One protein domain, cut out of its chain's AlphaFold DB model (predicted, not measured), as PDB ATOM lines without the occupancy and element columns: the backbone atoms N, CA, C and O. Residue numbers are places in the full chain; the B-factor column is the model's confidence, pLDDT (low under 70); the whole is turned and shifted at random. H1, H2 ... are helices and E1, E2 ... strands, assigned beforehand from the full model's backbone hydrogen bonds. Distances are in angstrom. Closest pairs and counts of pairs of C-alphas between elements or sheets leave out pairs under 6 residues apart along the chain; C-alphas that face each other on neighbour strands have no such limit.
ATOM      1  N   ILE A   2     139.953 180.252 277.063       85.25
ATOM      2  CA  ILE A   2     141.350 180.593 276.706       85.25
ATOM      3  C   ILE A   2     142.329 179.428 276.953       85.25
ATOM      4  O   ILE A   2     143.120 179.109 276.075       85.25
ATOM      5  N   CYS A   3     142.234 178.730 278.093       84.56
ATOM      6  CA  CYS A   3     143.114 177.588 278.388       84.56
ATOM      7  C   CYS A   3     142.920 176.412 277.421       84.56
ATOM      8  O   CYS A   3     143.892 175.786 277.023       84.56
ATOM      9  N   PHE A   4     141.678 176.137 277.010       85.19
ATOM     10  CA  PHE A   4     141.389 175.089 276.029       85.19
ATOM     11  C   PHE A   4     142.012 175.426 274.671       85.19
ATOM     12  O   PHE A   4     142.708 174.599 274.094       85.19
ATOM     13  N   LEU A   5     141.838 176.669 274.208       85.75
ATOM     14  CA  LEU A   5     142.454 177.135 272.968       85.75
ATOM     15  C   LEU A   5     143.989 177.067 273.043       85.75
ATOM     16  O   LEU A   5     144.622 176.612 272.101       85.75
ATOM     17  N   ALA A   6     144.589 177.447 274.176       84.56
ATOM     18  CA  ALA A   6     146.034 177.352 274.380       84.56
ATOM     19  C   ALA A   6     146.542 175.899 274.326       84.56
ATOM     20  O   ALA A   6     147.559 175.629 273.691       84.56
ATOM     21  N   ILE A   7     145.818 174.955 274.938       85.31
ATOM     22  CA  ILE A   7     146.143 173.521 274.877       85.31
ATOM     23  C   ILE A   7     146.071 173.019 273.433       85.31
ATOM     24  O   ILE A   7     147.017 172.390 272.970       85.31
ATOM     25  N   VAL A   8     145.000 173.338 272.703       85.62
ATOM     26  CA  VAL A   8     144.838 172.936 271.296       85.62
ATOM     27  C   VAL A   8     145.953 173.513 270.422       85.62
ATOM     28  O   VAL A   8     146.545 172.787 269.634       85.62
ATOM     29  N   MET A   9     146.309 174.786 270.590       84.56
ATOM     30  CA  MET A   9     147.364 175.413 269.782       84.56
ATOM     31  C   MET A   9     148.765 174.859 270.083       84.56
ATOM     32  O   MET A   9     149.625 174.877 269.207       84.56
ATOM     33  N   THR A  10     148.999 174.377 271.307       82.88
ATOM     34  CA  THR A  10     150.321 173.896 271.740       82.88
ATOM     35  C   THR A  10     150.495 172.400 271.484       82.88
ATOM     36  O   THR A  10     151.527 171.981 270.974       82.88
ATOM     37  N   TYR A  11     149.482 171.594 271.809       89.19
ATOM     38  CA  TYR A  11     149.538 170.129 271.739       89.19
ATOM     39  C   TYR A  11     148.816 169.543 270.523       89.19
ATOM     40  O   TYR A  11     148.999 168.373 270.210       89.19
ATOM     41  N   GLY A  12     147.995 170.335 269.831       91.06
ATOM     42  CA  GLY A  12     147.248 169.898 268.650       91.06
ATOM     43  C   GLY A  12     148.040 169.948 267.351       91.06
ATOM     44  O   GLY A  12     147.494 169.621 266.303       91.06
ATOM     45  N   ARG A  13     149.306 170.381 267.374       94.94
ATOM     46  CA  ARG A  13     150.128 170.460 266.167       94.94
ATOM     47  C   ARG A  13     150.539 169.063 265.704       94.94
ATOM     48  O   ARG A  13     151.147 168.306 266.463       94.94
ATOM     49  N   VAL A  14     150.263 168.784 264.436       96.50
ATOM     50  CA  VAL A  14     150.717 167.598 263.709       96.50
ATOM     51  C   VAL A  14     151.604 168.052 262.561       96.50
ATOM     52  O   VAL A  14     151.261 168.998 261.846       96.50
ATOM     53  N   SER A  15     152.739 167.391 262.374       97.38
ATOM     54  CA  SER A  15     153.614 167.610 261.222       97.38
ATOM     55  C   SER A  15     154.221 166.310 260.739       97.38
ATOM     56  O   SER A  15     154.362 165.367 261.506       97.38
ATOM     57  N   GLY A  16     154.583 166.256 259.464       97.62
ATOM     58  CA  GLY A  16     155.169 165.058 258.885       97.62
ATOM     59  C   GLY A  16     155.752 165.276 257.503       97.62
ATOM     60  O   GLY A  16     155.829 166.405 257.007       97.62
ATOM     61  N   LYS A  17     156.162 164.166 256.897       98.00
ATOM     62  CA  LYS A  17     156.727 164.076 255.557       98.00
ATOM     63  C   LYS A  17     155.951 163.052 254.732       98.00
ATOM     64  O   LYS A  17     155.570 161.990 255.228       98.00
ATOM     65  N   GLU A  18     155.759 163.359 253.462       98.25
ATOM     66  CA  GLU A  18     155.151 162.483 252.462       98.25
ATOM     67  C   GLU A  18     156.071 162.376 251.243       98.25
ATOM     68  O   GLU A  18     156.794 163.321 250.919       98.25
ATOM     69  N   PHE A  19     156.010 161.236 250.562       98.00
ATOM     70  CA  PHE A  19     156.753 160.931 249.347       98.00
ATOM     71  C   PHE A  19     155.796 160.541 248.223       98.00
ATOM     72  O   PHE A  19     154.924 159.698 248.406       98.00
ATOM     73  N   SER A  20     155.978 161.122 247.049       97.81
ATOM     74  CA  SER A  20     155.305 160.720 245.823       97.81
ATOM     75  C   SER A  20     156.217 159.785 245.029       97.81
ATOM     76  O   SER A  20     157.229 160.252 244.502       97.81
ATOM     77  N   PRO A  21     155.888 158.490 244.883       97.00
ATOM     78  CA  PRO A  21     156.706 157.575 244.086       97.00
ATOM     79  C   PRO A  21     156.573 157.823 242.579       97.00
ATOM     80  O   PRO A  21     157.525 157.615 241.831       97.00
ATOM     81  N   THR A  22     155.423 158.328 242.122       96.44
ATOM     82  CA  THR A  22     155.176 158.600 240.697       96.44
ATOM     83  C   THR A  22     155.970 159.792 240.181       96.44
ATOM     84  O   THR A  22     156.294 159.837 239.002       96.44
ATOM     85  N   HIS A  23     156.284 160.758 241.046       95.88
ATOM     86  CA  HIS A  23     157.048 161.954 240.672       95.88
ATOM     87  C   HIS A  23     158.429 162.002 241.324       95.88
ATOM     88  O   HIS A  23     159.194 162.928 241.044       95.88
ATOM     89  N   PHE A  24     158.723 161.026 242.191       96.50
ATOM     90  CA  PHE A  24     159.905 160.985 243.042       96.50
ATOM     91  C   PHE A  24     160.087 162.331 243.773       96.50
ATOM     92  O   PHE A  24     161.096 163.012 243.642       96.50
ATOM     93  N   GLU A  25     159.053 162.773 244.498       96.25
ATOM     94  CA  GLU A  25     159.017 164.081 245.171       96.25
ATOM     95  C   GLU A  25     158.724 163.915 246.665       96.25
ATOM     96  O   GLU A  25     157.845 163.145 247.033       96.25
ATOM     97  N   SER A  26     159.407 164.670 247.527       97.00
ATOM     98  CA  SER A  26     159.096 164.731 248.959       97.00
ATOM     99  C   SER A  26     158.452 166.066 249.311       97.00
ATOM    100  O   SER A  26     158.821 167.118 248.781       97.00
ATOM    101  N   ARG A  27     157.524 166.051 250.265       97.50
ATOM    102  CA  ARG A  27     156.963 167.267 250.859       97.50
ATOM    103  C   ARG A  27     156.782 167.118 252.358       97.50
ATOM    104  O   ARG A  27     156.571 166.018 252.860       97.50
ATOM    105  N   THR A  28     156.802 168.237 253.062       98.12
ATOM    106  CA  THR A  28     156.346 168.316 254.446       98.12
ATOM    107  C   THR A  28     154.886 168.728 254.493       98.12
ATOM    108  O   THR A  28     154.384 169.408 253.590       98.12
ATOM    109  N   PHE A  29     154.201 168.336 255.561       98.00
ATOM    110  CA  PHE A  29     152.870 168.831 255.870       98.00
ATOM    111  C   PHE A  29     152.751 169.235 257.337       98.00
ATOM    112  O   PHE A  29     153.486 168.737 258.193       98.00
ATOM    113  N   SER A  30     151.810 170.128 257.640       97.50
ATOM    114  CA  SER A  30     151.422 170.427 259.017       97.50
ATOM    115  C   SER A  30     149.984 170.923 259.137       97.50
ATOM    116  O   SER A  30     149.458 171.553 258.220       97.50
ATOM    117  N   PHE A  31     149.348 170.639 260.271       97.12
ATOM    118  CA  PHE A  31     148.011 171.124 260.622       97.12
ATOM    119  C   PHE A  31     147.808 171.113 262.143       97.12
ATOM    120  O   PHE A  31     148.659 170.638 262.897       97.12
ATOM    121  N   ILE A  32     146.679 171.660 262.594       96.31
ATOM    122  CA  ILE A  32     146.231 171.606 263.986       96.31
ATOM    123  C   ILE A  32     144.991 170.714 264.071       96.31
ATOM    124  O   ILE A  32     144.054 170.885 263.291       96.31
ATOM    125  N   GLU A  33     144.969 169.800 265.035       95.44
ATOM    126  CA  GLU A  33     143.818 168.977 265.414       95.44
ATOM    127  C   GLU A  33     143.463 169.155 266.899       95.44
ATOM    128  O   GLU A  33     144.269 169.642 267.690       95.44
ATOM    129  N   ILE A  34     142.251 168.765 267.304       92.44
ATOM    130  CA  ILE A  34     141.898 168.651 268.724       92.44
ATOM    131  C   ILE A  34     142.595 167.403 269.286       92.44
ATOM    132  O   ILE A  34     142.258 166.291 268.855       92.44
ATOM    133  N   PRO A  35     143.511 167.548 270.267       84.75
ATOM    134  CA  PRO A  35     144.160 166.404 270.895       84.75
ATOM    135  C   PRO A  35     143.132 165.404 271.442       84.75
ATOM    136  O   PRO A  35     142.060 165.805 271.896       84.75
ATOM    137  N   LEU A  36     143.462 164.109 271.420       85.06
ATOM    138  CA  LEU A  36     142.609 162.967 271.810       85.06
ATOM    139  C   LEU A  36     141.426 162.666 270.877       85.06
ATOM    140  O   LEU A  36     141.070 161.502 270.732       85.06
ATOM    141  N   LEU A  37     140.822 163.681 270.252       89.44
ATOM    142  CA  LEU A  37     139.689 163.488 269.341       89.44
ATOM    143  C   LEU A  37     140.118 163.286 267.881       89.44
ATOM    144  O   LEU A  37     139.331 162.769 267.096       89.44
ATOM    145  N   GLY A  38     141.328 163.719 267.501       88.38
ATOM    146  CA  GLY A  38     141.834 163.601 266.125       88.38
ATOM    147  C   GLY A  38     141.057 164.448 265.108       88.38
ATOM    148  O   GLY A  38     141.091 164.178 263.911       88.38
ATOM    149  N   ILE A  39     140.314 165.456 265.577       92.94
ATOM    150  CA  ILE A  39     139.501 166.324 264.718       92.94
ATOM    151  C   ILE A  39     140.384 167.444 264.177       92.94
ATOM    152  O   ILE A  39     140.800 168.318 264.937       92.94
ATOM    153  N   GLN A  40     140.629 167.449 262.869       96.25
ATOM    154  CA  GLN A  40     141.390 168.494 262.187       96.25
ATOM    155  C   GLN A  40     140.646 169.844 262.212       96.25
ATOM    156  O   GLN A  40     139.473 169.928 261.855       96.25
ATOM    157  N   LEU A  41     141.346 170.910 262.611       95.00
ATOM    158  CA  LEU A  41     140.814 172.274 262.724       95.00
ATOM    159  C   LEU A  41     141.298 173.209 261.617       95.00
ATOM    160  O   LEU A  41     140.543 174.068 261.165       95.00
ATOM    161  N   THR A  42     142.555 173.078 261.196       95.81
ATOM    162  CA  THR A  42     143.128 173.913 260.132       95.81
ATOM    163  C   THR A  42     143.265 173.117 258.842       95.81
ATOM    164  O   THR A  42     143.444 171.900 258.895       95.81
ATOM    165  N   PRO A  43     143.269 173.771 257.669       96.81
ATOM    166  CA  PRO A  43     143.763 173.142 256.452       96.81
ATOM    167  C   PRO A  43     145.183 172.591 256.645       96.81
ATOM    168  O   PRO A  43     145.932 173.058 257.507       96.81
ATOM    169  N   ILE A  44     145.542 171.602 255.830       97.12
ATOM    170  CA  ILE A  44     146.895 171.043 255.801       97.12
ATOM    171  C   ILE A  44     147.781 171.988 254.983       97.12
ATOM    172  O   ILE A  44     147.582 172.110 253.773       97.12
ATOM    173  N   ASP A  45     148.753 172.633 255.634       97.69
ATOM    174  CA  ASP A  45     149.829 173.359 254.949       97.69
ATOM    175  C   ASP A  45     150.833 172.343 254.408       97.69
ATOM    176  O   ASP A  45     151.233 171.438 255.140       97.69
ATOM    177  N   ARG A  46     151.234 172.475 253.141       97.38
ATOM    178  CA  ARG A  46     152.150 171.548 252.462       97.38
ATOM    179  C   ARG A  46     153.262 172.309 251.765       97.38
ATOM    180  O   ARG A  46     153.002 173.308 251.099       97.38
ATOM    181  N   ARG A  47     154.499 171.818 251.878       97.12
ATOM    182  CA  ARG A  47     155.681 172.448 251.270       97.12
ATOM    183  C   ARG A  47     156.599 171.398 250.669       97.12
ATOM    184  O   ARG A  47     156.990 170.467 251.365       97.12
ATOM    185  N   THR A  48     156.966 171.555 249.400       95.31
ATOM    186  CA  THR A  48     157.946 170.675 248.748       95.31
ATOM    187  C   THR A  48     159.284 170.735 249.487       95.31
ATOM    188  O   THR A  48     159.752 171.809 249.867       95.31
ATOM    189  N   SER A  49     159.895 169.571 249.695       94.38
ATOM    190  CA  SER A  49     161.144 169.391 250.442       94.38
ATOM    191  C   SER A  49     162.075 168.362 249.787       94.38
ATOM    192  O   SER A  49     162.857 167.704 250.468       94.38
ATOM    193  N   THR A  50     161.963 168.180 248.472       93.06
ATOM    194  CA  THR A  50     162.756 167.224 247.687       93.06
ATOM    195  C   THR A  50     164.241 167.571 247.683       93.06
ATOM    196  O   THR A  50     164.615 168.711 247.400       93.06
ATOM    197  N   SER A  51     165.094 166.579 247.947       92.25
ATOM    198  CA  SER A  51     166.549 166.757 247.994       92.25
ATOM    199  C   SER A  51     167.161 167.007 246.608       92.25
ATOM    200  O   SER A  51     166.570 166.714 245.564       92.25
ATOM    201  N   GLY A  52     168.376 167.567 246.582       91.81
ATOM    202  CA  GLY A  52     169.130 167.785 245.341       91.81
ATOM    203  C   GLY A  52     169.406 166.485 244.580       91.81
ATOM    204  O   GLY A  52     169.199 166.443 243.369       91.81
ATOM    205  N   PHE A  53     169.766 165.421 245.303       93.50
ATOM    206  CA  PHE A  53     169.980 164.080 244.758       93.50
ATOM    207  C   PHE A  53     168.739 163.547 244.031       93.50
ATOM    208  O   PHE A  53     168.805 163.190 242.857       93.50
ATOM    209  N   VAL A  54     167.577 163.590 244.688       94.56
ATOM    210  CA  VAL A  54     166.314 163.130 244.095       94.56
ATOM    211  C   VAL A  54     165.957 163.933 242.839       94.56
ATOM    212  O   VAL A  54     165.579 163.367 241.814       94.56
ATOM    213  N   ASN A  55     166.157 165.255 242.866       94.75
ATOM    214  CA  ASN A  55     166.005 166.079 241.666       94.75
ATOM    215  C   ASN A  55     166.993 165.679 240.553       94.75
ATOM    216  O   ASN A  55     166.660 165.781 239.371       94.75
ATOM    217  N   GLY A  56     168.196 165.227 240.911       95.25
ATOM    218  CA  GLY A  56     169.193 164.674 239.994       95.25
ATOM    219  C   GLY A  56     168.718 163.397 239.298       95.25
ATOM    220  O   GLY A  56     168.858 163.299 238.078       95.25
ATOM    221  N   LEU A  57     168.081 162.473 240.025       96.56
ATOM    222  CA  LEU A  57     167.503 161.242 239.458       96.56
ATOM    223  C   LEU A  57     166.460 161.548 238.375       96.56
ATOM    224  O   LEU A  57     166.503 160.989 237.281       96.56
ATOM    225  N   VAL A  58     165.564 162.502 238.648       95.62
ATOM    226  CA  VAL A  58     164.545 162.943 237.681       95.62
ATOM    227  C   VAL A  58     165.198 163.603 236.461       95.62
ATOM    228  O   VAL A  58     164.870 163.285 235.320       95.62
ATOM    229  N   ARG A  59     166.153 164.520 236.673       95.88
ATOM    230  CA  ARG A  59     166.836 165.238 235.578       95.88
ATOM    231  C   ARG A  59     167.632 164.307 234.666       95.88
ATOM    232  O   ARG A  59     167.683 164.542 233.463       95.88
ATOM    233  N   SER A  60     168.241 163.273 235.237       95.88
ATOM    234  CA  SER A  60     169.003 162.253 234.509       95.88
ATOM    235  C   SER A  60     168.125 161.169 233.874       95.88
ATOM    236  O   SER A  60     168.657 160.303 233.185       95.88
ATOM    237  N   ARG A  61     166.792 161.244 234.046       95.94
ATOM    238  CA  ARG A  61     165.817 160.248 233.567       95.94
ATOM    239  C   ARG A  61     166.110 158.836 234.083       95.94
ATOM    240  O   ARG A  61     165.913 157.858 233.370       95.94
ATOM    241  N   LEU A  62     166.611 158.742 235.315       96.94
ATOM    242  CA  LEU A  62     166.749 157.473 236.035       96.94
ATOM    243  C   LEU A  62     165.427 157.045 236.681       96.94
ATOM    244  O   LEU A  62     165.222 155.869 236.959       96.94
ATOM    245  N   VAL A  63     164.531 158.008 236.892       96.50
ATOM    246  CA  VAL A  63     163.138 157.805 237.288       96.50
ATOM    247  C   VAL A  63     162.242 158.623 236.368       96.50
ATOM    248  O   VAL A  63     162.615 159.718 235.927       96.50
ATOM    249  N   ASP A  64     161.051 158.107 236.097       93.62
ATOM    250  CA  ASP A  64     160.048 158.795 235.302       93.62
ATOM    251  C   ASP A  64     159.326 159.846 236.145       93.62
ATOM    252  O   ASP A  64     159.036 159.646 237.326       93.62
ATOM    253  N   ARG A  65     159.006 160.988 235.533       94.44
ATOM    254  CA  ARG A  65     158.172 162.020 236.151       94.44
ATOM    255  C   ARG A  65     157.130 162.501 235.146       94.44
ATOM    256  O   ARG A  65     157.495 163.198 234.195       94.44
ATOM    257  N   PRO A  66     155.844 162.174 235.350       94.06
ATOM    258  CA  PRO A  66     154.765 162.731 234.551       94.06
ATOM    259  C   PRO A  66     154.744 164.265 234.618       94.06
ATOM    260  O   PRO A  66     155.160 164.871 235.606       94.06
ATOM    261  N   ALA A  67     154.229 164.904 233.563       91.44
ATOM    262  CA  ALA A  67     154.080 166.361 233.517       91.44
ATOM    263  C   ALA A  67     152.923 166.880 234.392       91.44
ATOM    264  O   ALA A  67     152.858 168.071 234.696       91.44
ATOM    265  N   SER A  68     151.988 166.002 234.767       93.25
ATOM    266  CA  SER A  68     150.883 166.319 235.671       93.25
ATOM    267  C   SER A  68     151.373 166.566 237.100       93.25
ATOM    268  O   SER A  68     152.514 166.286 237.447       93.25
ATOM    269  N   ALA A  69     150.499 167.097 237.953       91.88
ATOM    270  CA  ALA A  69     150.758 167.096 239.388       91.88
ATOM    271  C   ALA A  69     150.602 165.676 239.959       91.88
ATOM    272  O   ALA A  69     149.825 164.876 239.436       91.88
ATOM    273  N   SER A  70     151.294 165.390 241.066       92.81
ATOM    274  CA  SER A  70     151.119 164.125 241.777       92.81
ATOM    275  C   SER A  70     149.829 164.101 242.592       92.81
ATOM    276  O   SER A  70     149.620 164.944 243.471       92.81
ATOM    277  N   ASP A  71     149.009 163.087 242.344       94.12
ATOM    278  CA  ASP A  71     147.815 162.737 243.113       94.12
ATOM    279  C   ASP A  71     148.111 161.792 244.292       94.12
ATOM    280  O   ASP A  71     147.401 161.815 245.296       94.12
ATOM    281  N   THR A  72     149.189 161.016 244.198       95.88
ATOM    282  CA  THR A  72     149.522 159.927 245.118       95.88
ATOM    283  C   THR A  72     150.692 160.298 246.022       95.88
ATOM    284  O   THR A  72     151.788 160.612 245.553       95.88
ATOM    285  N   TRP A  73     150.459 160.244 247.334       97.69
ATOM    286  CA  TRP A  73     151.429 160.617 248.363       97.69
ATOM    287  C   TRP A  73     151.436 159.580 249.479       97.69
ATOM    288  O   TRP A  73     150.432 159.383 250.160       97.69
ATOM    289  N   HIS A  74     152.578 158.933 249.674       98.06
ATOM    290  CA  HIS A  74     152.789 157.928 250.703       98.06
ATOM    291  C   HIS A  74     153.424 158.573 251.930       98.06
ATOM    292  O   HIS A  74     154.364 159.363 251.829       98.06
ATOM    293  N   LEU A  75     152.914 158.238 253.108       98.12
ATOM    294  CA  LEU A  75     153.441 158.750 254.364       98.12
ATOM    295  C   LEU A  75     154.868 158.224 254.596       98.12
ATOM    296  O   LEU A  75     155.093 157.014 254.613       98.12
ATOM    297  N   ILE A  76     155.816 159.134 254.823       97.81
ATOM    298  CA  ILE A  76     157.155 158.796 255.322       97.81
ATOM    299  C   ILE A  76     157.072 158.702 256.841       97.81
ATOM    300  O   ILE A  76     157.343 157.667 257.437       97.81
ATOM    301  N   GLU A  77     156.669 159.790 257.483       97.62
ATOM    302  CA  GLU A  77     156.511 159.851 258.928       97.62
ATOM    303  C   GLU A  77     155.660 161.047 259.319       97.62
ATOM    304  O   GLU A  77     155.544 162.014 258.567       97.62
ATOM    305  N   PHE A  78     155.097 161.005 260.517       97.12
ATOM    306  CA  PHE A  78     154.517 162.181 261.140       97.12
ATOM    307  C   PHE A  78     154.620 162.095 262.656       97.12
ATOM    308  O   PHE A  78     154.781 161.022 263.234       97.12
ATOM    309  N   GLU A  79     154.504 163.236 263.307       95.88
ATOM    310  CA  GLU A  79     154.611 163.371 264.746       95.88
ATOM    311  C   GLU A  79     153.494 164.252 265.297       95.88
ATOM    312  O   GLU A  79     152.956 165.137 264.623       95.88
ATOM    313  N   ARG A  80     153.157 163.986 266.558       94.44
ATOM    314  CA  ARG A  80     152.298 164.828 267.386       94.44
ATOM    315  C   ARG A  80     153.111 165.298 268.575       94.44
ATOM    316  O   ARG A  80     153.921 164.540 269.109       94.44
ATOM    317  N   VAL A  81     152.862 166.520 269.027       91.12
ATOM    318  CA  VAL A  81     153.535 167.055 270.215       91.12
ATOM    319  C   VAL A  81     153.281 166.136 271.417       91.12
ATOM    320  O   VAL A  81     152.138 165.894 271.796       91.12
ATOM    321  N   GLY A  82     154.360 165.627 272.019       86.38
ATOM    322  CA  GLY A  82     154.299 164.724 273.175       86.38
ATOM    323  C   GLY A  82     154.063 163.244 272.842       86.38
ATOM    324  O   GLY A  82     153.881 162.455 273.767       86.38
ATOM    325  N   ALA A  83     154.079 162.856 271.565       88.94
ATOM    326  CA  ALA A  83     154.012 161.463 271.129       88.94
ATOM    327  C   ALA A  83     155.270 161.063 270.345       88.94
ATOM    328  O   ALA A  83     155.977 161.908 269.801       88.94
ATOM    329  N   ASN A  84     155.524 159.756 270.256       93.25
ATOM    330  CA  ASN A  84     156.573 159.239 269.384       93.25
ATOM    331  C   ASN A  84     156.182 159.434 267.907       93.25
ATOM    332  O   ASN A  84     155.004 159.257 267.573       93.25
ATOM    333  N   PRO A  85     157.145 159.738 267.017       93.88
ATOM    334  CA  PRO A  85     156.901 159.752 265.583       93.88
ATOM    335  C   PRO A  85     156.361 158.407 265.094       93.88
ATOM    336  O   PRO A  85     156.837 157.340 265.489       93.88
ATOM    337  N   VAL A  86     155.381 158.466 264.203       95.62
ATOM    338  CA  VAL A  86     154.797 157.308 263.532       95.62
ATOM    339  C   VAL A  86     155.390 157.230 262.133       95.62
ATOM    340  O   VAL A  86     155.276 158.171 261.350       95.62
ATOM    341  N   ALA A  87     156.035 156.108 261.824       96.69
ATOM    342  CA  ALA A  87     156.594 155.835 260.506       96.69
ATOM    343  C   ALA A  87     155.532 155.247 259.566       96.69
ATOM    344  O   ALA A  87     154.761 154.379 259.970       96.69
ATOM    345  N   GLY A  88     155.528 155.692 258.312       96.31
ATOM    346  CA  GLY A  88     154.831 155.028 257.215       96.31
ATOM    347  C   GLY A  88     155.780 154.151 256.392       96.31
ATOM    348  O   GLY A  88     156.999 154.170 256.585       96.31
ATOM    349  N   ALA A  89     155.223 153.380 255.457       94.25
ATOM    350  CA  ALA A  89     155.987 152.427 254.648       94.25
ATOM    351  C   ALA A  89     157.087 153.104 253.807       94.25
ATOM    352  O   ALA A  89     158.191 152.574 253.696       94.25
ATOM    353  N   ALA A  90     156.837 154.319 253.301       97.19
ATOM    354  CA  ALA A  90     157.799 155.056 252.480       97.19
ATOM    355  C   ALA A  90     159.067 155.484 253.242       97.19
ATOM    356  O   ALA A  90     160.049 155.893 252.616       97.19
ATOM    357  N   LYS A  91     159.087 155.362 254.580       96.81
ATOM    358  CA  LYS A  91     160.271 155.653 255.396       96.81
ATOM    359  C   LYS A  91     161.477 154.801 255.023       96.81
ATOM    360  O   LYS A  91     162.590 155.309 255.108       96.81
ATOM    361  N   SER A  92     161.278 153.549 254.600       94.69
ATOM    362  CA  SER A  92     162.395 152.676 254.222       94.69
ATOM    363  C   SER A  92     163.169 153.257 253.037       94.69
ATOM    364  O   SER A  92     164.362 153.516 253.162       94.69
ATOM    365  N   LEU A  93     162.483 153.557 251.929       97.00
ATOM    366  CA  LEU A  93     163.086 154.181 250.750       97.00
ATOM    367  C   LEU A  93     163.675 155.551 251.091       97.00
ATOM    368  O   LEU A  93     164.810 155.837 250.720       97.00
ATOM    369  N   HIS A  94     162.936 156.387 251.824       95.50
ATOM    370  CA  HIS A  94     163.421 157.716 252.189       95.50
ATOM    371  C   HIS A  94     164.715 157.661 253.013       95.50
ATOM    372  O   HIS A  94     165.598 158.489 252.818       95.50
ATOM    373  N   GLY A  95     164.860 156.649 253.875       94.75
ATOM    374  CA  GLY A  95     166.092 156.392 254.613       94.75
ATOM    375  C   GLY A  95     167.298 156.168 253.700       94.75
ATOM    376  O   GLY A  95     168.358 156.713 253.977       94.75
ATOM    377  N   PHE A  96     167.140 155.445 252.584       95.12
ATOM    378  CA  PHE A  96     168.208 155.294 251.588       95.12
ATOM    379  C   PHE A  96     168.479 156.598 250.829       95.12
ATOM    380  O   PHE A  96     169.636 156.946 250.615       95.12
ATOM    381  N   LEU A  97     167.436 157.351 250.464       94.50
ATOM    382  CA  LEU A  97     167.588 158.627 249.752       94.50
ATOM    383  C   LEU A  97     168.293 159.708 250.587       94.50
ATOM    384  O   LEU A  97     168.929 160.592 250.017       94.50
ATOM    385  N   GLU A  98     168.174 159.643 251.915       91.88
ATOM    386  CA  GLU A  98     168.830 160.555 252.860       91.88
ATOM    387  C   GLU A  98     170.067 159.943 253.543       91.88
ATOM    388  O   GLU A  98     170.666 160.588 254.405       91.88
ATOM    389  N   TYR A  99     170.479 158.722 253.181       91.56
ATOM    390  CA  TYR A  99     171.614 158.062 253.825       91.56
ATOM    391  C   TYR A  99     172.925 158.773 253.474       91.56
ATOM    392  O   TYR A  99     173.353 158.792 252.317       91.56
ATOM    393  N   THR A 100     173.580 159.340 254.484       86.75
ATOM    394  CA  THR A 100     174.926 159.913 254.380       86.75
ATOM    395  C   THR A 100     175.926 158.970 255.031       86.75
ATOM    396  O   THR A 100     175.737 158.580 256.184       86.75
ATOM    397  N   ASP A 101     176.992 158.633 254.311       80.75
ATOM    398  CA  ASP A 101     178.101 157.851 254.856       80.75
ATOM    399  C   ASP A 101     178.891 158.725 255.852       80.75
ATOM    400  O   ASP A 101     179.411 159.768 255.444       80.75
ATOM    401  N   PRO A 102     178.979 158.352 257.145       76.00
ATOM    402  CA  PRO A 102     179.698 159.138 258.149       76.00
ATOM    403  C   PRO A 102     181.184 159.345 257.823       76.00
ATOM    404  O   PRO A 102     181.770 160.327 258.279       76.00
ATOM    405  N   ASP A 103     181.779 158.432 257.048       77.31
ATOM    406  CA  ASP A 103     183.211 158.402 256.749       77.31
ATOM    407  C   ASP A 103     183.563 159.085 255.414       77.31
ATOM    408  O   ASP A 103     184.746 159.244 255.087       77.31
ATOM    409  N   ARG A 104     182.566 159.518 254.630       65.19
ATOM    410  CA  ARG A 104     182.766 160.215 253.349       65.19
ATOM    411  C   ARG A 104     182.203 161.631 253.381       65.19
ATOM    412  O   ARG A 104     181.384 161.993 254.220       65.19
ATOM    413  N   SER A 105     182.717 162.465 252.471       58.97
ATOM    414  CA  SER A 105     182.245 163.832 252.212       58.97
ATOM    415  C   SER A 105     180.723 163.874 252.260       58.97
ATOM    416  O   SER A 105     180.127 163.027 251.613       58.97
ATOM    417  N   GLY A 106     180.130 164.825 252.996       70.75
ATOM    418  CA  GLY A 106     178.708 164.882 253.394       70.75
ATOM    419  C   GLY A 106     177.624 164.920 252.298       70.75
ATOM    420  O   GLY A 106     176.571 165.514 252.512       70.75
ATOM    421  N   ASN A 107     177.878 164.318 251.142       79.06
ATOM    422  CA  ASN A 107     176.922 163.903 250.132       79.06
ATOM    423  C   ASN A 107     176.149 162.654 250.589       79.06
ATOM    424  O   ASN A 107     176.538 161.933 251.511       79.06
ATOM    425  N   PHE A 108     175.042 162.382 249.901       88.25
ATOM    426  CA  PHE A 108     174.297 161.142 250.082       88.25
ATOM    427  C   PHE A 108     175.052 159.986 249.420       88.25
ATOM    428  O   PHE A 108     175.461 160.088 248.266       88.25
ATOM    429  N   PHE A 109     175.191 158.858 250.115       93.19
ATOM    430  CA  PHE A 109     175.916 157.685 249.613       93.19
ATOM    431  C   PHE A 109     175.387 157.220 248.250       93.19
ATOM    432  O   PHE A 109     176.157 156.937 247.336       93.19
ATOM    433  N   TRP A 110     174.058 157.164 248.101       95.25
ATOM    434  CA  TRP A 110     173.422 156.723 246.859       95.25
ATOM    435  C   TRP A 110     173.509 157.752 245.734       95.25
ATOM    436  O   TRP A 110     173.364 157.369 244.574       95.25
ATOM    437  N   ASP A 111     173.786 159.018 246.049       94.31
ATOM    438  CA  ASP A 111     174.123 160.030 245.045       94.31
ATOM    439  C   ASP A 111     175.507 159.738 244.462       94.31
ATOM    440  O   ASP A 111     175.636 159.527 243.256       94.31
ATOM    441  N   ASP A 112     176.515 159.585 245.326       93.81
ATOM    442  CA  ASP A 112     177.880 159.241 244.910       93.81
ATOM    443  C   ASP A 112     177.914 157.899 244.151       93.81
ATOM    444  O   ASP A 112     178.547 157.794 243.097       93.81
ATOM    445  N   TRP A 113     177.189 156.880 244.634       95.75
ATOM    446  CA  TRP A 113     177.074 155.589 243.947       95.75
ATOM    447  C   TRP A 113     176.414 155.737 242.572       95.75
ATOM    448  O   TRP A 113     176.936 155.232 241.584       95.75
ATOM    449  N   THR A 114     175.309 156.481 242.472       96.88
ATOM    450  CA  THR A 114     174.606 156.692 241.194       96.88
ATOM    451  C   THR A 114     175.498 157.381 240.160       96.88
ATOM    452  O   THR A 114     175.457 157.041 238.979       96.88
ATOM    453  N   GLN A 115     176.323 158.335 240.596       95.38
ATOM    454  CA  GLN A 115     177.270 159.033 239.728       95.38
ATOM    455  C   GLN A 115     178.446 158.136 239.307       95.38
ATOM    456  O   GLN A 115     178.892 158.218 238.162       95.38
ATOM    457  N   GLY A 116     178.935 157.276 240.209       96.00
ATOM    458  CA  GLY A 116     180.021 156.328 239.934       96.00
ATOM    459  C   GLY A 116     179.609 155.117 239.090       96.00
ATOM    460  O   GLY A 116     180.446 154.562 238.383       96.00
ATOM    461  N   HIS A 117     178.326 154.749 239.121       97.62
ATOM    462  CA  HIS A 117     177.763 153.561 238.471       97.62
ATOM    463  C   HIS A 117     176.570 153.921 237.562       97.62
ATOM    464  O   HIS A 117     175.443 153.464 237.778       97.62
ATOM    465  N   PRO A 118     176.755 154.780 236.541       97.81
ATOM    466  CA  PRO A 118     175.639 155.331 235.773       97.81
ATOM    467  C   PRO A 118     174.908 154.291 234.914       97.81
ATOM    468  O   PRO A 118     173.763 154.523 234.521       97.81
ATOM    469  N   ALA A 119     175.548 153.169 234.569       97.62
ATOM    470  CA  ALA A 119     174.921 152.114 233.780       97.62
ATOM    471  C   ALA A 119     174.041 151.213 234.665       97.62
ATOM    472  O   ALA A 119     172.910 150.907 234.303       97.62
ATOM    473  N   GLU A 120     174.520 150.876 235.856       98.19
ATOM    474  CA  GLU A 120     173.812 150.131 236.892       98.19
ATOM    475  C   GLU A 120     172.660 150.956 237.470       98.19
ATOM    476  O   GLU A 120     171.567 150.441 237.687       98.19
ATOM    477  N   ALA A 121     172.853 152.264 237.647       98.19
ATOM    478  CA  ALA A 121     171.807 153.174 238.097       98.19
ATOM    479  C   ALA A 121     170.581 153.167 237.169       98.19
ATOM    480  O   ALA A 121     169.448 153.223 237.648       98.19
ATOM    481  N   LYS A 122     170.791 153.052 235.847       97.81
ATOM    482  CA  LYS A 122     169.699 152.921 234.863       97.81
ATOM    483  C   LYS A 122     168.916 151.621 235.014       97.81
ATOM    484  O   LYS A 122     167.770 151.567 234.588       97.81
ATOM    485  N   VAL A 123     169.519 150.596 235.610       97.69
ATOM    486  CA  VAL A 123     168.837 149.346 235.954       97.69
ATOM    487  C   VAL A 123     168.117 149.507 237.292       97.69
ATOM    488  O   VAL A 123     166.923 149.239 237.379       97.69
ATOM    489  N   LEU A 124     168.801 150.002 238.326       98.12
ATOM    490  CA  LEU A 124     168.279 150.072 239.693       98.12
ATOM    491  C   LEU A 124     167.051 150.980 239.839       98.12
ATOM    492  O   LEU A 124     166.014 150.555 240.352       98.12
ATOM    493  N   TRP A 125     167.174 152.250 239.451       98.00
ATOM    494  CA  TRP A 125     166.197 153.277 239.822       98.00
ATOM    495  C   TRP A 125     164.797 153.049 239.245       98.00
ATOM    496  O   TRP A 125     163.835 153.231 240.000       98.00
ATOM    497  N   PRO A 126     164.636 152.563 237.998       97.06
ATOM    498  CA  PRO A 126     163.322 152.176 237.500       97.06
ATOM    499  C   PRO A 126     162.662 151.081 238.348       97.06
ATOM    500  O   PRO A 126     161.476 151.184 238.648       97.06
ATOM    501  N   HIS A 127     163.413 150.072 238.805       96.31
ATOM    502  CA  HIS A 127     162.871 149.023 239.680       96.31
ATOM    503  C   HIS A 127     162.455 149.591 241.041       96.31
ATOM    504  O   HIS A 127     161.347 149.326 241.506       96.31
ATOM    505  N   VAL A 128     163.294 150.439 241.647       97.69
ATOM    506  CA  VAL A 128     162.965 151.129 242.905       97.69
ATOM    507  C   VAL A 128     161.682 151.949 242.758       97.69
ATOM    508  O   VAL A 128     160.804 151.879 243.620       97.69
ATOM    509  N   GLN A 129     161.545 152.701 241.663       97.06
ATOM    510  CA  GLN A 129     160.354 153.500 241.410       97.06
ATOM    511  C   GLN A 129     159.109 152.629 241.220       97.06
ATOM    512  O   GLN A 129     158.088 152.912 241.846       97.06
ATOM    513  N   ARG A 130     159.179 151.562 240.413       94.69
ATOM    514  CA  ARG A 130     158.041 150.655 240.193       94.69
ATOM    515  C   ARG A 130     157.562 150.017 241.495       94.69
ATOM    516  O   ARG A 130     156.365 150.057 241.777       94.69
ATOM    517  N   LEU A 131     158.478 149.515 242.326       95.00
ATOM    518  CA  LEU A 131     158.125 148.964 243.637       95.00
ATOM    519  C   LEU A 131     157.515 150.022 244.559       95.00
ATOM    520  O   LEU A 131     156.538 149.745 245.248       95.00
ATOM    521  N   ALA A 132     158.046 151.247 244.557       96.38
ATOM    522  CA  ALA A 132     157.501 152.332 245.367       96.38
ATOM    523  C   ALA A 132     156.090 152.753 244.910       96.38
ATOM    524  O   ALA A 132     155.248 153.058 245.754       96.38
ATOM    525  N   ILE A 133     155.817 152.748 243.599       95.19
ATOM    526  CA  ILE A 133     154.479 152.994 243.033       95.19
ATOM    527  C   ILE A 133     153.509 151.888 243.460       95.19
ATOM    528  O   ILE A 133     152.373 152.185 243.806       95.19
ATOM    529  N   ALA A 134     153.965 150.634 243.490       92.62
ATOM    530  CA  ALA A 134     153.182 149.491 243.952       92.62
ATOM    531  C   ALA A 134     153.106 149.358 245.491       92.62
ATOM    532  O   ALA A 134     152.646 148.333 245.985       92.62
ATOM    533  N   GLU A 135     153.587 150.351 246.252       93.62
ATOM    534  CA  GLU A 135     153.674 150.338 247.724       93.62
ATOM    535  C   GLU A 135     154.505 149.178 248.324       93.62
ATOM    536  O   GLU A 135     154.460 148.905 249.523       93.62
ATOM    537  N   GLN A 136     155.360 148.534 247.525       93.25
ATOM    538  CA  GLN A 136     156.191 147.381 247.905       93.25
ATOM    539  C   GLN A 136     157.524 147.799 248.543       93.25
ATOM    540  O   GLN A 136     158.608 147.307 248.224       93.25
ATOM    541  N   TYR A 137     157.445 148.718 249.504       95.38
ATOM    542  CA  TYR A 137     158.597 149.315 250.182       95.38
ATOM    543  C   TYR A 137     159.464 148.330 250.975       95.38
ATOM    544  O   TYR A 137     160.613 148.648 251.291       95.38
ATOM    545  N   LEU A 138     158.923 147.155 251.309       93.62
ATOM    546  CA  LEU A 138     159.635 146.093 252.022       93.62
ATOM    547  C   LEU A 138     160.687 145.397 251.151       93.62
ATOM    548  O   LEU A 138     161.671 144.903 251.691       93.62
ATOM    549  N   LEU A 139     160.519 145.402 249.824       94.75
ATOM    550  CA  LEU A 139     161.435 144.729 248.899       94.75
ATOM    551  C   LEU A 139     162.637 145.606 248.520       94.75
ATOM    552  O   LEU A 139     163.722 145.093 248.254       94.75
ATOM    553  N   ILE A 140     162.466 146.931 248.552       96.69
ATOM    554  CA  ILE A 140     163.462 147.936 248.145       96.69
ATOM    555  C   ILE A 140     164.834 147.796 248.841       96.69
ATOM    556  O   ILE A 140     165.846 147.928 248.151       96.69
ATOM    557  N   PRO A 141     164.944 147.510 250.158       97.38
ATOM    558  CA  PRO A 141     166.247 147.298 250.795       97.38
ATOM    559  C   PRO A 141     167.089 146.203 250.122       97.38
ATOM    560  O   PRO A 141     168.311 146.335 250.032       97.38
ATOM    561  N   GLY A 142     166.445 145.144 249.617       97.19
ATOM    562  CA  GLY A 142     167.113 144.071 248.883       97.19
ATOM    563  C   GLY A 142     167.762 144.567 247.594       97.19
ATOM    564  O   GLY A 142     168.920 144.246 247.341       97.19
ATOM    565  N   LEU A 143     167.079 145.436 246.842       97.62
ATOM    566  CA  LEU A 143     167.594 146.018 245.595       97.62
ATOM    567  C   LEU A 143     168.854 146.848 245.844       97.62
ATOM    568  O   LEU A 143     169.843 146.701 245.132       97.62
ATOM    569  N   PHE A 144     168.846 147.684 246.885       98.12
ATOM    570  CA  PHE A 144     170.019 148.470 247.267       98.12
ATOM    571  C   PHE A 144     171.195 147.575 247.680       98.12
ATOM    572  O   PHE A 144     172.332 147.818 247.280       98.12
ATOM    573  N   ARG A 145     170.940 146.487 248.419       97.50
ATOM    574  CA  ARG A 145     171.987 145.504 248.734       97.50
ATOM    575  C   ARG A 145     172.574 144.890 247.462       97.50
ATOM    576  O   ARG A 145     173.793 144.840 247.336       97.50
ATOM    577  N   LEU A 146     171.738 144.450 246.524       98.06
ATOM    578  CA  LEU A 146     172.196 143.857 245.263       98.06
ATOM    579  C   LEU A 146     173.006 144.849 244.425       98.06
ATOM    580  O   LEU A 146     174.085 144.503 243.960       98.06
ATOM    581  N   ALA A 147     172.550 146.098 244.324       97.88
ATOM    582  CA  ALA A 147     173.258 147.166 243.622       97.88
ATOM    583  C   ALA A 147     174.659 147.426 244.194       97.88
ATOM    584  O   ALA A 147     175.602 147.648 243.443       97.88
ATOM    585  N   SER A 148     174.818 147.337 245.519       96.31
ATOM    586  CA  SER A 148     176.125 147.497 246.170       96.31
ATOM    587  C   SER A 148     177.108 146.347 245.907       96.31
ATOM    588  O   SER A 148     178.306 146.514 246.120       96.31
ATOM    589  N   LEU A 149     176.607 145.187 245.467       97.12
ATOM    590  CA  LEU A 149     177.379 143.964 245.226       97.12
ATOM    591  C   LEU A 149     177.518 143.625 243.738       97.12
ATOM    592  O   LEU A 149     178.173 142.640 243.404       97.12
ATOM    593  N   ALA A 150     176.843 144.363 242.861       96.62
ATOM    594  CA  ALA A 150     176.832 144.060 241.445       96.62
ATOM    595  C   ALA A 150     178.131 144.507 240.775       96.62
ATOM    596  O   ALA A 150     178.656 145.586 241.052       96.62
ATOM    597  N   GLU A 151     178.634 143.674 239.871       96.00
ATOM    598  CA  GLU A 151     179.871 143.953 239.129       96.00
ATOM    599  C   GLU A 151     179.598 144.603 237.769       96.00
ATOM    600  O   GLU A 151     180.490 145.197 237.162       96.00
ATOM    601  N   SER A 152     178.367 144.471 237.270       97.69
ATOM    602  CA  SER A 152     177.946 145.032 235.992       97.69
ATOM    603  C   SER A 152     176.433 145.289 235.954       97.69
ATOM    604  O   SER A 152     175.692 144.736 236.772       97.69
ATOM    605  N   PRO A 153     175.933 146.064 234.974       97.50
ATOM    606  CA  PRO A 153     174.498 146.300 234.815       97.50
ATOM    607  C   PRO A 153     173.693 145.026 234.550       97.50
ATOM    608  O   PRO A 153     172.563 144.916 235.017       97.50
ATOM    609  N   GLN A 154     174.263 144.070 233.809       96.62
ATOM    610  CA  GLN A 154     173.585 142.811 233.506       96.62
ATOM    611  C   GLN A 154     173.527 141.898 234.734       96.62
ATOM    612  O   GLN A 154     172.462 141.385 235.048       96.62
ATOM    613  N   ASP A 155     174.631 141.793 235.475       97.50
ATOM    614  CA  ASP A 155     174.669 141.085 236.762       97.50
ATOM    615  C   ASP A 155     173.657 141.679 237.759       97.50
ATOM    616  O   ASP A 155     172.949 140.946 238.444       97.50
ATOM    617  N   LEU A 156     173.525 143.011 237.803       97.75
ATOM    618  CA  LEU A 156     172.510 143.666 238.630       97.75
ATOM    619  C   LEU A 156     171.083 143.313 238.194       97.75
ATOM    620  O   LEU A 156     170.246 143.049 239.052       97.75
ATOM    621  N   ALA A 157     170.801 143.339 236.890       96.19
ATOM    622  CA  ALA A 157     169.479 143.012 236.364       96.19
ATOM    623  C   ALA A 157     169.088 141.567 236.707       96.19
ATOM    624  O   ALA A 157     168.048 141.354 237.320       96.19
ATOM    625  N   GLU A 158     169.972 140.607 236.417       95.06
ATOM    626  CA  GLU A 158     169.758 139.183 236.708       95.06
ATOM    627  C   GLU A 158     169.519 138.953 238.207       95.06
ATOM    628  O   GLU A 158     168.538 138.321 238.593       95.06
ATOM    629  N   LYS A 159     170.341 139.556 239.075       96.94
ATOM    630  CA  LYS A 159     170.165 139.464 240.533       96.94
ATOM    631  C   LYS A 159     168.856 140.080 241.027       96.94
ATOM    632  O   LYS A 159     168.283 139.579 241.994       96.94
ATOM    633  N   ILE A 160     168.419 141.198 240.441       95.88
ATOM    634  CA  ILE A 160     167.146 141.836 240.804       95.88
ATOM    635  C   ILE A 160     165.982 140.924 240.422       95.88
ATOM    636  O   ILE A 160     165.108 140.711 241.260       95.88
ATOM    637  N   ASP A 161     165.993 140.376 239.209       92.94
ATOM    638  CA  ASP A 161     164.938 139.487 238.722       92.94
ATOM    639  C   ASP A 161     164.855 138.220 239.587       92.94
ATOM    640  O   ASP A 161     163.792 137.918 240.130       92.94
ATOM    641  N   GLU A 162     165.989 137.556 239.840       94.25
ATOM    642  CA  GLU A 162     166.058 136.380 240.720       94.25
ATOM    643  C   GLU A 162     165.532 136.669 242.133       94.25
ATOM    644  O   GLU A 162     164.803 135.863 242.715       94.25
ATOM    645  N   TYR A 163     165.891 137.824 242.702       95.44
ATOM    646  CA  TYR A 163     165.429 138.226 244.028       95.44
ATOM    647  C   TYR A 163     163.922 138.478 244.062       95.44
ATOM    648  O   TYR A 163     163.247 138.012 244.979       95.44
ATOM    649  N   LEU A 164     163.384 139.204 243.081       92.62
ATOM    650  CA  LEU A 164     161.957 139.521 243.035       92.62
ATOM    651  C   LEU A 164     161.102 138.272 242.792       92.62
ATOM    652  O   LEU A 164     160.059 138.132 243.431       92.62
ATOM    653  N   ASP A 165     161.561 137.352 241.943       90.12
ATOM    654  CA  ASP A 165     160.889 136.073 241.705       90.12
ATOM    655  C   ASP A 165     160.884 135.199 242.966       90.12
ATOM    656  O   ASP A 165     159.849 134.631 243.328       90.12
ATOM    657  N   ALA A 166     162.011 135.126 243.679       92.06
ATOM    658  CA  ALA A 166     162.108 134.361 244.918       92.06
ATOM    659  C   ALA A 166     161.180 134.911 246.018       92.06
ATOM    660  O   ALA A 166     160.454 134.140 246.649       92.06
ATOM    661  N   GLU A 167     161.162 136.232 246.226       91.31
ATOM    662  CA  GLU A 167     160.276 136.878 247.207       91.31
ATOM    663  C   GLU A 167     158.798 136.696 246.839       91.31
ATOM    664  O   GLU A 167     157.960 136.452 247.711       91.31
ATOM    665  N   LEU A 168     158.471 136.754 245.545       86.31
ATOM    666  CA  LEU A 168     157.118 136.511 245.063       86.31
ATOM    667  C   LEU A 168     156.640 135.091 245.398       86.31
ATOM    668  O   LEU A 168     155.536 134.924 245.928       86.31
ATOM    669  N   VAL A 169     157.451 134.076 245.089       88.75
ATOM    670  CA  VAL A 169     157.109 132.677 245.372       88.75
ATOM    671  C   VAL A 169     156.890 132.490 246.870       88.75
ATOM    672  O   VAL A 169     155.805 132.049 247.257       88.75
ATOM    673  N   ALA A 170     157.852 132.920 247.691       91.38
ATOM    674  CA  ALA A 170     157.799 132.773 249.143       91.38
ATOM    675  C   ALA A 170     156.531 133.400 249.744       91.38
ATOM    676  O   ALA A 170     155.803 132.747 250.488       91.38
ATOM    677  N   TRP A 171     156.194 134.637 249.365       89.06
ATOM    678  CA  TRP A 171     155.005 135.302 249.907       89.06
ATOM    679  C   TRP A 171     153.708 134.655 249.426       89.06
ATOM    680  O   TRP A 171     152.722 134.613 250.163       89.06
ATOM    681  N   SER A 172     153.677 134.160 248.186       88.38
ATOM    682  CA  SER A 172     152.495 133.471 247.664       88.38
ATOM    683  C   SER A 172     152.236 132.152 248.400       88.38
ATOM    684  O   SER A 172     151.078 131.794 248.612       88.38
ATOM    685  N   GLU A 173     153.292 131.448 248.808       92.69
ATOM    686  CA  GLU A 173     153.208 130.237 249.625       92.69
ATOM    687  C   GLU A 173     152.745 130.577 251.044       92.69
ATOM    688  O   GLU A 173     151.724 130.045 251.478       92.69
ATOM    689  N   ASP A 174     153.372 131.559 251.698       93.06
ATOM    690  CA  ASP A 174     152.982 132.017 253.039       93.06
ATOM    691  C   ASP A 174     151.506 132.451 253.102       93.06
ATOM    692  O   ASP A 174     150.780 132.136 254.049       93.06
ATOM    693  N   LEU A 175     151.022 133.164 252.078       91.69
ATOM    694  CA  LEU A 175     149.623 133.584 251.994       91.69
ATOM    695  C   LEU A 175     148.670 132.401 251.811       91.69
ATOM    696  O   LEU A 175     147.585 132.406 252.396       91.69
ATOM    697  N   ARG A 176     149.046 131.395 251.014       93.81
ATOM    698  CA  ARG A 176     148.235 130.182 250.829       93.81
ATOM    699  C   ARG A 176     148.198 129.346 252.103       93.81
ATOM    700  O   ARG A 176     147.113 128.935 252.507       93.81
ATOM    701  N   ASP A 177     149.330 129.188 252.774       95.88
ATOM    702  CA  ASP A 177     149.428 128.472 254.048       95.88
ATOM    703  C   ASP A 177     148.620 129.163 255.156       95.88
ATOM    704  O   ASP A 177     148.028 128.507 256.016       95.88
ATOM    705  N   ALA A 178     148.509 130.492 255.097       96.12
ATOM    706  CA  ALA A 178     147.646 131.281 255.971       96.12
ATOM    707  C   ALA A 178     146.154 131.293 255.557       96.12
ATOM    708  O   ALA A 178     145.337 131.912 256.244       96.12
ATOM    709  N   GLY A 179     145.776 130.609 254.469       96.06
ATOM    710  CA  GLY A 179     144.393 130.488 253.992       96.06
ATOM    711  C   GLY A 179     143.876 131.694 253.199       96.06
ATOM    712  O   GLY A 179     142.667 131.923 253.136       96.06
ATOM    713  N   TYR A 180     144.770 132.493 252.615       94.75
ATOM    714  CA  TYR A 180     144.443 133.677 251.817       94.75
ATOM    715  C   TYR A 180     144.683 133.451 250.314       94.75
ATOM    716  O   TYR A 180     145.355 134.258 249.668       94.75
ATOM    717  N   GLU A 181     144.122 132.396 249.709       94.25
ATOM    718  CA  GLU A 181     144.482 132.016 248.329       94.25
ATOM    719  C   GLU A 181     144.180 133.120 247.304       94.25
ATOM    720  O   GLU A 181     145.017 133.450 246.468       94.25
ATOM    721  N   LYS A 182     143.020 133.782 247.421       91.06
ATOM    722  CA  LYS A 182     142.657 134.896 246.524       91.06
ATOM    723  C   LYS A 182     143.636 136.066 246.606       91.06
ATOM    724  O   LYS A 182     143.861 136.750 245.606       91.06
ATOM    725  N   LEU A 183     144.174 136.327 247.798       86.81
ATOM    726  CA  LEU A 183     145.157 137.387 247.988       86.81
ATOM    727  C   LEU A 183     146.503 136.969 247.398       86.81
ATOM    728  O   LEU A 183     147.114 137.785 246.723       86.81
ATOM    729  N   ALA A 184     146.915 135.710 247.582       88.25
ATOM    730  CA  ALA A 184     148.129 135.167 246.975       88.25
ATOM    731  C   ALA A 184     148.116 135.316 245.445       88.25
ATOM    732  O   ALA A 184     149.095 135.780 244.860       88.25
ATOM    733  N   ASP A 185     146.989 135.001 244.802       86.81
ATOM    734  CA  ASP A 185     146.854 135.106 243.347       86.81
ATOM    735  C   ASP A 185     146.857 136.575 242.883       86.81
ATOM    736  O   ASP A 185     147.624 136.948 241.995       86.81
ATOM    737  N   THR A 186     146.085 137.445 243.552       85.00
ATOM    738  CA  THR A 186     146.038 138.892 243.244       85.00
ATOM    739  C   THR A 186     147.411 139.548 243.414       85.00
ATOM    740  O   THR A 186     147.830 140.383 242.609       85.00
ATOM    741  N   TRP A 187     148.122 139.173 244.477       80.25
ATOM    742  CA  TRP A 187     149.444 139.698 244.782       80.25
ATOM    743  C   TRP A 187     150.466 139.267 243.732       80.25
ATOM    744  O   TRP A 187     151.252 140.093 243.265       80.25
ATOM    745  N   SER A 188     150.395 138.005 243.300       78.94
ATOM    746  CA  SER A 188     151.281 137.465 242.271       78.94
ATOM    747  C   SER A 188     151.130 138.192 240.942       78.94
ATOM    748  O   SER A 188     152.124 138.588 240.338       78.94
ATOM    749  N   GLU A 189     149.896 138.470 240.525       79.75
ATOM    750  CA  GLU A 189     149.630 139.252 239.315       79.75
ATOM    751  C   GLU A 189     150.135 140.700 239.420       79.75
ATOM    752  O   GLU A 189     150.671 141.245 238.450       79.75
ATOM    753  N   SER A 190     149.981 141.335 240.588       72.62
ATOM    754  CA  SER A 190     150.449 142.707 240.813       72.62
ATOM    755  C   SER A 190     151.975 142.803 240.794       72.62
ATOM    756  O   SER A 190     152.516 143.724 240.186       72.62
ATOM    757  N   LEU A 191     152.675 141.869 241.444       70.31
ATOM    758  CA  LEU A 191     154.139 141.817 241.458       70.31
ATOM    759  C   LEU A 191     154.706 141.496 240.081       70.31
ATOM    760  O   LEU A 191     155.599 142.207 239.631       70.31
ATOM    761  N   LEU A 192     154.144 140.505 239.381       70.44
ATOM    762  CA  LEU A 192     154.546 140.182 238.012       70.44
ATOM    763  C   LEU A 192     154.425 141.404 237.108       70.44
ATOM    764  O   LEU A 192     155.355 141.703 236.366       70.44
ATOM    765  N   ARG A 193     153.333 142.170 237.210       72.25
ATOM    766  CA  ARG A 193     153.157 143.407 236.437       72.25
ATOM    767  C   ARG A 193     154.205 144.471 236.782       72.25
ATOM    768  O   ARG A 193     154.675 145.167 235.885       72.25
ATOM    769  N   SER A 194     154.572 144.596 238.055       68.88
ATOM    770  CA  SER A 194     155.603 145.532 238.520       68.88
ATOM    771  C   SER A 194     157.025 145.098 238.132       68.88
ATOM    772  O   SER A 194     157.866 145.958 237.862       68.88
ATOM    773  N   ALA A 195     157.289 143.790 238.069       63.72
ATOM    774  CA  ALA A 195     158.571 143.203 237.679       63.72
ATOM    775  C   ALA A 195     158.776 143.237 236.153       63.72
ATOM    776  O   ALA A 195     159.806 143.713 235.688       63.72
ATOM    777  N   THR A 196     157.761 142.844 235.374       61.66
ATOM    778  CA  THR A 196     157.835 142.697 233.901       61.66
ATOM    779  C   THR A 196     157.341 143.909 233.094       61.66
ATOM    780  O   THR A 196     157.441 143.917 231.866       61.66
ATOM    781  N   GLY A 197     156.831 144.963 233.744       52.72
ATOM    782  CA  GLY A 197     156.506 146.239 233.089       52.72
ATOM    783  C   GLY A 197     157.757 146.913 232.494       52.72
ATOM    784  O   GLY A 197     158.838 146.794 233.068       52.72
TER     785      GLY A 197
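Overview. This is residues 2 to 197 of the 217 residues of an uncharacterized protein of Planctomycetaceae bacterium (UniProt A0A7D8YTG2). What shape do these atoms make? A twisted sheet of four strands, E1 to E4, stands at one end with the small helix H1 at its far tip, a loosely formed helical bundle, H5 to H8, makes the other end, and the short helix H3 lies between the two. H7 and H8 form a long hairpin that runs on past H5 and H6, while the short helices H2 and H4 sit close to H3. What is it built of? The printed part has 196 residues, with eight named helices and four named strands in the order H1 E1 E2 E3 H2 E4 H3 H4 H5 H6 H7 H8; the class is mixed, helices and strands, and the sheet runs E3, E2, E1, E4, antiparallel throughout. How far does it spread? It is only just compact, close to loose, with a radius of gyration of the C-alphas of 19.7 A, and it spans 66 by 50 by 36 A along its main axes.

Arrangement. How does the printed part begin? H1, residues 2 to 11, only grazes the sheet with its residues 4 to 11; its closest C-alphas to E2, residues 25 to 34, are those of Val 8 and Ile 34, 5.8 A apart. E1, residues 13 to 20, E2 and E3, residues 45 to 48, make a meander, each strand the antiparallel neighbour of the one before, and E1 and E2, like E2 and E3, are a hairpin. N 18 and O 27 between E1 and E2, and N 28 and O 47 between E3 and E2, are each 2.8 A apart, within hydrogen-bond range. What else belongs to the sheet or is on it? E4, residues 74 to 80, is an edge strand, antiparallel to E1 at 168 degrees, with N 17 and O 77 within hydrogen-bond range at 2.8 A. H3, residues 91 to 97, is on the sheet at a height over the sheet of 9.9 A and runs across the strands, at 73 degrees to E1 on the local plane. Where are the other short helices? H2, residues 52 to 59, and H4, residues 109 to 116, are close but not clearly touching, their closest C-alphas being those of Phe 53 and Asp 111, 5.8 A apart. How do the last helices stand? H5, residues 118 to 133, H6, residues 140 to 149, H7, residues 153 to 177, and H8, residues 181 to 196, make an up-and-down bundle, each running against the one before. H3 touches H6, with the C-alphas of Leu 93 and Ile 140 closest at 6.8 A, and the helical hairpin of H7 and H8 stands at a shallow tilt of 8 degrees, with Ser 172 and Ala 184 closest by C-alphas at 4.7 A. Every O i to N i+4 pair is within hydrogen-bond range in H1, H2, H3, H4, H6, H7 and H8, and 8 of 12 are in H5.

Along the chain. Where does the first helix begin? C-alpha 2 of H1 is at (141.350, 180.593, 276.706). How long are the longer strands? E1 measures 23.1 A, E2 29.5 A and E4 18.1 A. Where do the long helices lie? H5 measures 22.5 A, H7 36.3 A from C-alpha 153 at (174.498, 146.300, 234.815), and H8 22.4 A to C-alpha 196 at (157.835, 142.697, 233.901).

Size, cuts and confidence. How large is it? The two C-alphas farthest apart, those of Ile 2 and Gln 154, are 65.8 A apart. Is anything missing or long? The printed part has no cut, and the long links are H2 to E4, 14 residues, and H3 to H4, 11 residues. Where is confidence low? The mean pLDDT of the printed part is 92.1, and residues 104 to 105 and 194 to 197 are under 70.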